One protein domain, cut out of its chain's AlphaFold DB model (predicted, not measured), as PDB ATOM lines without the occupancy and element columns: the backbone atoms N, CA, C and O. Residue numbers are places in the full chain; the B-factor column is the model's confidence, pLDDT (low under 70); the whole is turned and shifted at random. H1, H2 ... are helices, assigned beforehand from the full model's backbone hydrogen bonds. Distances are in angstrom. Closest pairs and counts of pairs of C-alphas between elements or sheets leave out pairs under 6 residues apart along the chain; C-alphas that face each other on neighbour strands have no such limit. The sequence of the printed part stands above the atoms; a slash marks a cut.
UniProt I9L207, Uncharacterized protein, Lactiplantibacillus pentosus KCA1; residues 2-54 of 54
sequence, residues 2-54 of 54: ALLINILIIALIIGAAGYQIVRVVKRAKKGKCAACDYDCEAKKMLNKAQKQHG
ATOM      1  N   ALA A   2     207.858 122.541 195.366       76.12
ATOM      2  CA  ALA A   2     207.979 122.333 193.911       76.12
ATOM      3  C   ALA A   2     206.889 121.426 193.295       76.12
ATOM      4  O   ALA A   2     206.369 121.726 192.225       76.12
ATOM      5  N   LEU A   3     206.485 120.358 193.994       87.81
ATOM      6  CA  LEU A   3     205.441 119.442 193.508       87.81
ATOM      7  C   LEU A   3     204.064 120.110 193.393       87.81
ATOM      8  O   LEU A   3     203.367 119.903 192.406       87.81
ATOM      9  N   LEU A   4     203.693 120.949 194.368       92.31
ATOM     10  CA  LEU A   4     202.423 121.681 194.336       92.31
ATOM     11  C   LEU A   4     202.386 122.671 193.168       92.31
ATOM     12  O   LEU A   4     201.383 122.737 192.469       92.31
ATOM     13  N   ILE A   5     203.490 123.383 192.923       93.62
ATOM     14  CA  ILE A   5     203.607 124.347 191.820       93.62
ATOM     15  C   ILE A   5     203.497 123.640 190.463       93.62
ATOM     16  O   ILE A   5     202.726 124.080 189.616       93.62
ATOM     17  N   ASN A   6     204.183 122.509 190.271       92.94
ATOM     18  CA  ASN A   6     204.083 121.742 189.025       92.94
ATOM     19  C   ASN A   6     202.662 121.227 188.764       92.94
ATOM     20  O   ASN A   6     202.176 121.330 187.639       92.94
ATOM     21  N   ILE A   7     201.976 120.716 189.790       95.19
ATOM     22  CA  ILE A   7     200.581 120.267 189.657       95.19
ATOM     23  C   ILE A   7     199.669 121.442 189.290       95.19
ATOM     24  O   ILE A   7     198.818 121.302 188.414       95.19
ATOM     25  N   LEU A   8     199.875 122.608 189.904       95.44
ATOM     26  CA  LEU A   8     199.109 123.818 189.605       95.44
ATOM     27  C   LEU A   8     199.302 124.265 188.150       95.44
ATOM     28  O   LEU A   8     198.325 124.566 187.470       95.44
ATOM     29  N   ILE A   9     200.542 124.246 187.654       95.69
ATOM     30  CA  ILE A   9     200.872 124.581 186.261       95.69
ATOM     31  C   ILE A   9     200.191 123.604 185.295       95.69
ATOM     32  O   ILE A   9     199.545 124.035 184.341       95.69
ATOM     33  N   ILE A  10     200.274 122.297 185.556       95.69
ATOM     34  CA  ILE A  10     199.636 121.270 184.719       95.69
ATOM     35  C   ILE A  10     198.114 121.455 184.702       95.69
ATOM     36  O   ILE A  10     197.502 121.431 183.631       95.69
ATOM     37  N   ALA A  11     197.499 121.700 185.860       95.94
ATOM     38  CA  ALA A  11     196.064 121.950 185.962       95.94
ATOM     39  C   ALA A  11     195.641 123.203 185.180       95.94
ATOM     40  O   ALA A  11     194.609 123.187 184.511       95.94
ATOM     41  N   LEU A  12     196.454 124.263 185.202       96.19
ATOM     42  CA  LEU A  12     196.213 125.491 184.441       96.19
ATOM     43  C   LEU A  12     196.261 125.250 182.929       96.19
ATOM     44  O   LEU A  12     195.372 125.704 182.209       96.19
ATOM     45  N   ILE A  13     197.254 124.498 182.450       96.31
ATOM     46  CA  ILE A  13     197.401 124.160 181.027       96.31
ATOM     47  C   ILE A  13     196.208 123.325 180.552       96.31
ATOM     48  O   ILE A  13     195.570 123.671 179.556       96.31
ATOM     49  N   ILE A  14     195.869 122.256 181.279       96.31
ATOM     50  CA  ILE A  14     194.747 121.373 180.928       96.31
ATOM     51  C   ILE A  14     193.419 122.130 181.017       96.31
ATOM     52  O   ILE A  14     192.581 122.001 180.124       96.31
ATOM     53  N   GLY A  15     193.233 122.962 182.043       95.69
ATOM     54  CA  GLY A  15     192.044 123.797 182.198       95.69
ATOM     55  C   GLY A  15     191.870 124.780 181.039       95.69
ATOM     56  O   GLY A  15     190.784 124.870 180.467       95.69
ATOM     57  N   ALA A  16     192.943 125.465 180.636       93.88
ATOM     58  CA  ALA A  16     192.920 126.397 179.512       93.88
ATOM     59  C   ALA A  16     192.662 125.686 178.172       93.88
ATOM     60  O   ALA A  16     191.832 126.138 177.380       93.88
ATOM     61  N   ALA A  17     193.321 124.552 177.924       94.44
ATOM     62  CA  ALA A  17     193.104 123.749 176.721       94.44
ATOM     63  C   ALA A  17     191.665 123.204 176.658       94.44
ATOM     64  O   ALA A  17     190.981 123.353 175.644       94.44
ATOM     65  N   GLY A  18     191.167 122.654 177.769       94.38
ATOM     66  CA  GLY A  18     189.792 122.178 177.899       94.38
ATOM     67  C   GLY A  18     188.766 123.291 177.684       94.38
ATOM     68  O   GLY A  18     187.786 123.090 176.967       94.38
ATOM     69  N   TYR A  19     189.011 124.490 178.219       93.56
ATOM     70  CA  TYR A  19     188.140 125.650 178.015       93.56
ATOM     71  C   TYR A  19     188.021 126.028 176.534       93.56
ATOM     72  O   TYR A  19     186.911 126.254 176.043       93.56
ATOM     73  N   GLN A  20     189.138 126.045 175.800       89.94
ATOM     74  CA  GLN A  20     189.129 126.324 174.363       89.94
ATOM     75  C   GLN A  20     188.323 125.277 173.589       89.94
ATOM     76  O   GLN A  20     187.445 125.640 172.803       89.94
ATOM     77  N   ILE A  21     188.540 123.989 173.868       89.06
ATOM     78  CA  ILE A  21     187.814 122.893 173.213       89.06
ATOM     79  C   ILE A  21     186.315 122.979 173.525       89.06
ATOM     80  O   ILE A  21     185.496 122.946 172.610       89.06
ATOM     81  N   VAL A  22     185.927 123.164 174.789       88.12
ATOM     82  CA  VAL A  22     184.514 123.283 175.187       88.12
ATOM     83  C   VAL A  22     183.854 124.493 174.527       88.12
ATOM     84  O   VAL A  22     182.709 124.393 174.077       88.12
ATOM     85  N   ARG A  23     184.551 125.630 174.424       84.81
ATOM     86  CA  ARG A  23     184.046 126.828 173.740       84.81
ATOM     87  C   ARG A  23     183.814 126.564 172.253       84.81
ATOM     88  O   ARG A  23     182.749 126.913 171.740       84.81
ATOM     89  N   VAL A  24     184.770 125.926 171.579       83.25
ATOM     90  CA  VAL A  24     184.675 125.577 170.154       83.25
ATOM     91  C   VAL A  24     183.578 124.545 169.914       83.25
ATOM     92  O   VAL A  24     182.753 124.748 169.033       83.25
ATOM     93  N   VAL A  25     183.475 123.496 170.731       83.31
ATOM     94  CA  VAL A  25     182.426 122.468 170.615       83.31
ATOM     95  C   VAL A  25     181.037 123.051 170.889       83.31
ATOM     96  O   VAL A  25     180.088 122.757 170.159       83.31
ATOM     97  N   LYS A  26     180.891 123.920 171.900       78.19
ATOM     98  CA  LYS A  26     179.628 124.637 172.153       78.19
ATOM     99  C   LYS A  26     179.241 125.523 170.974       78.19
ATOM    100  O   LYS A  26     178.061 125.579 170.640       78.19
ATOM    101  N   ARG A  27     180.205 126.198 170.342       70.94
ATOM    102  CA  ARG A  27     179.965 126.945 169.102       70.94
ATOM    103  C   ARG A  27     179.575 125.989 167.976       70.94
ATOM    104  O   ARG A  27     178.497 126.159 167.431       70.94
ATOM    105  N   ALA A  28     180.330 124.927 167.716       70.31
ATOM    106  CA  ALA A  28     180.040 123.944 166.670       70.31
ATOM    107  C   ALA A  28     178.622 123.341 166.772       70.31
ATOM    108  O   ALA A  28     177.943 123.194 165.757       70.31
ATOM    109  N   LYS A  29     178.120 123.077 167.990       68.19
ATOM    110  CA  LYS A  29     176.733 122.619 168.218       68.19
ATOM    111  C   LYS A  29     175.664 123.638 167.799       68.19
ATOM    112  O   LYS A  29     174.550 123.230 167.494       68.19
ATOM    113  N   LYS A  30     175.976 124.939 167.751       65.25
ATOM    114  CA  LYS A  30     175.056 125.989 167.267       65.25
ATOM    115  C   LYS A  30     174.906 126.014 165.737       65.25
ATOM    116  O   LYS A  30     174.121 126.807 165.231       65.25
ATOM    117  N   GLY A  31     175.603 125.141 165.006       62.22
ATOM    118  CA  GLY A  31     175.399 124.916 163.577       62.22
ATOM    119  C   GLY A  31     176.612 125.265 162.719       62.22
ATOM    120  O   GLY A  31     177.586 125.863 163.174       62.22
ATOM    121  N   LYS A  32     176.521 124.891 161.439       57.12
ATOM    122  CA  LYS A  32     177.598 124.895 160.427       57.12
ATOM    123  C   LYS A  32     178.338 126.242 160.275       57.12
ATOM    124  O   LYS A  32     179.480 126.250 159.836       57.12
ATOM    125  N   CYS A  33     177.733 127.363 160.683       63.53
ATOM    126  CA  CYS A  33     178.330 128.705 160.619       63.53
ATOM    127  C   CYS A  33     178.932 129.227 161.930       63.53
ATOM    128  O   CYS A  33     179.397 130.360 161.964       63.53
ATOM    129  N   ALA A  34     178.941 128.454 163.013       57.59
ATOM    130  CA  ALA A  34     179.447 128.926 164.302       57.59
ATOM    131  C   ALA A  34     180.984 129.004 164.398       57.59
ATOM    132  O   ALA A  34     181.508 129.488 165.402       57.59
ATOM    133  N   ALA A  35     181.695 128.532 163.368       58.94
ATOM    134  CA  ALA A  35     183.119 128.797 163.177       58.94
ATOM    135  C   ALA A  35     183.393 130.229 162.668       58.94
ATOM    136  O   ALA A  35     184.492 130.736 162.865       58.94
ATOM    137  N   CYS A  36     182.405 130.904 162.065       62.06
ATOM    138  CA  CYS A  36     182.507 132.321 161.719       62.06
ATOM    139  C   CYS A  36     182.109 133.179 162.928       62.06
ATOM    140  O   CYS A  36     180.951 133.159 163.344       62.06
ATOM    141  N   ASP A  37     183.045 133.966 163.469       61.25
ATOM    142  CA  ASP A  37     182.743 134.989 164.491       61.25
ATOM    143  C   ASP A  37     181.959 136.189 163.909       61.25
ATOM    144  O   ASP A  37     181.375 136.961 164.664       61.25
ATOM    145  N   TYR A  38     181.887 136.330 162.579       57.28
ATOM    146  CA  TYR A  38     181.240 137.458 161.893       57.28
ATOM    147  C   TYR A  38     179.871 137.079 161.304       57.28
ATOM    148  O   TYR A  38     179.669 135.947 160.852       57.28
ATOM    149  N   ASP A  39     178.930 138.034 161.255       63.91
ATOM    150  CA  ASP A  39     177.668 137.905 160.508       63.91
ATOM    151  C   ASP A  39     177.933 137.953 158.998       63.91
ATOM    152  O   ASP A  39     177.655 138.934 158.312       63.91
ATOM    153  N   CYS A  40     178.523 136.879 158.473       71.56
ATOM    154  CA  CYS A  40     178.731 136.737 157.045       71.56
ATOM    155  C   CYS A  40     177.407 136.427 156.331       71.56
ATOM    156  O   CYS A  40     176.499 135.793 156.880       71.56
ATOM    157  N   GLU A  41     177.310 136.838 155.070       74.06
ATOM    158  CA  GLU A  41     176.129 136.629 154.225       74.06
ATOM    159  C   GLU A  41     175.726 135.142 154.135       74.06
ATOM    160  O   GLU A  41     174.540 134.814 154.197       74.06
ATOM    161  N   ALA A  42     176.694 134.215 154.142       72.75
ATOM    162  CA  ALA A  42     176.418 132.775 154.149       72.75
ATOM    163  C   ALA A  42     175.651 132.308 155.409       72.75
ATOM    164  O   ALA A  42     174.786 131.434 155.325       72.75
ATOM    165  N   LYS A  43     175.889 132.929 156.574       73.06
ATOM    166  CA  LYS A  43     175.162 132.646 157.827       73.06
ATOM    167  C   LYS A  43     173.721 133.166 157.783       73.06
ATOM    168  O   LYS A  43     172.821 132.505 158.312       73.06
ATOM    169  N   LYS A  44     173.485 134.318 157.140       74.12
ATOM    170  CA  LYS A  44     172.134 134.867 156.914       74.12
ATOM    171  C   LYS A  44     171.330 133.981 155.965       74.12
ATOM    172  O   LYS A  44     170.161 133.717 156.236       74.12
ATOM    173  N   MET A  45     171.958 133.489 154.896       73.44
ATOM    174  CA  MET A  45     171.335 132.573 153.935       73.44
ATOM    175  C   MET A  45     170.945 131.240 154.580       73.44
ATOM    176  O   MET A  45     169.817 130.793 154.405       73.44
ATOM    177  N   LEU A  46     171.819 130.652 155.404       74.12
ATOM    178  CA  LEU A  46     171.505 129.433 156.155       74.12
ATOM    179  C   LEU A  46     170.378 129.637 157.177       74.12
ATOM    180  O   LEU A  46     169.478 128.807 157.245       74.12
ATOM    181  N   ASN A  47     170.368 130.749 157.925       72.12
ATOM    182  CA  ASN A  47     169.258 131.066 158.837       72.12
ATOM    183  C   ASN A  47     167.933 131.286 158.094       72.12
ATOM    184  O   ASN A  47     166.884 130.869 158.582       72.12
ATOM    185  N   LYS A  48     167.961 131.931 156.918       73.44
ATOM    186  CA  LYS A  48     166.775 132.095 156.063       73.44
ATOM    187  C   LYS A  48     166.272 130.755 155.533       73.44
ATOM    188  O   LYS A  48     165.080 130.502 155.644       73.44
ATOM    189  N   ALA A  49     167.158 129.893 155.035       70.00
ATOM    190  CA  ALA A  49     166.796 128.554 154.570       70.00
ATOM    191  C   ALA A  49     166.199 127.709 155.707       70.00
ATOM    192  O   ALA A  49     165.171 127.066 155.536       70.00
ATOM    193  N   GLN A  50     166.785 127.776 156.905       70.25
ATOM    194  CA  GLN A  50     166.286 127.050 158.071       70.25
ATOM    195  C   GLN A  50     164.922 127.572 158.561       70.25
ATOM    196  O   GLN A  50     164.126 126.788 159.063       70.25
ATOM    197  N   LYS A  51     164.632 128.869 158.387       64.50
ATOM    198  CA  LYS A  51     163.309 129.464 158.652       64.50
ATOM    199  C   LYS A  51     162.273 129.214 157.551       64.50
ATOM    200  O   LYS A  51     161.093 129.326 157.835       64.50
ATOM    201  N   GLN A  52     162.690 128.944 156.314       68.88
ATOM    202  CA  GLN A  52     161.778 128.668 155.194       68.88
ATOM    203  C   GLN A  52     161.312 127.206 155.134       68.88
ATOM    204  O   GLN A  52     160.308 126.926 154.490       68.88
ATOM    205  N   HIS A  53     162.024 126.287 155.791       54.41
ATOM    206  CA  HIS A  53     161.683 124.860 155.856       54.41
ATOM    207  C   HIS A  53     161.139 124.418 157.231       54.41
ATOM    208  O   HIS A  53     161.146 123.222 157.522       54.41
ATOM    209  N   GLY A  54     160.720 125.363 158.078       48.16
ATOM    210  CA  GLY A  54     160.099 125.117 159.384       48.16
ATOM    211  C   GLY A  54     158.663 125.608 159.424       48.16
ATOM    212  O   GLY A  54     158.400 126.652 158.787       48.16
TER     213      GLY A  54
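AT A GLANCE: This is residues 2 to 54 of the 54 residues of an uncharacterized protein of Lactiplantibacillus pentosus KCA1 (UniProt I9L207). One long helix, H1, makes most of the length, and a winding link, residues 30 to 40, leads from its end to a short helix, H2, turned off H1's line. Residues 2 to 23, which belong to H1, stick out free. The printed part has 53 residues with two named helices, H1 then H2, and no named strand: all helix. It is extended, with a radius of gyration of the C-alphas of 18.4 A, and spans 60 by 20 by 8 A.

HOW THE PARTS SIT: Look first at H1, residues 2 to 29, then at H2, residues 41 to 52; the two are apart, with no C-alpha of the one within 8 A of the other. Residues 48 to 54, of which 48 to 52 belong to H2, also stand free. In H1 and H2 every O i to N i+4 pair is within hydrogen-bond range.

IN THESE COORDINATES: Find C-alpha 2 at (207.979, 122.333, 193.911); from there H1 runs 40.5 A to C-alpha 29 at (176.733, 122.619, 168.218). H2 runs 16.4 A from C-alpha 41 to C-alpha 52 at (161.778, 128.668, 155.194).

THE WHOLE: The C-alphas of Ala 2 and Gln 52, the two farthest apart, are 60.6 A apart. The printed part has no cut, and the link from H1 to H2 is long, with 11 residues. Confidence is low, with pLDDT under 70, at residues 29 to 39 and 51 to 54.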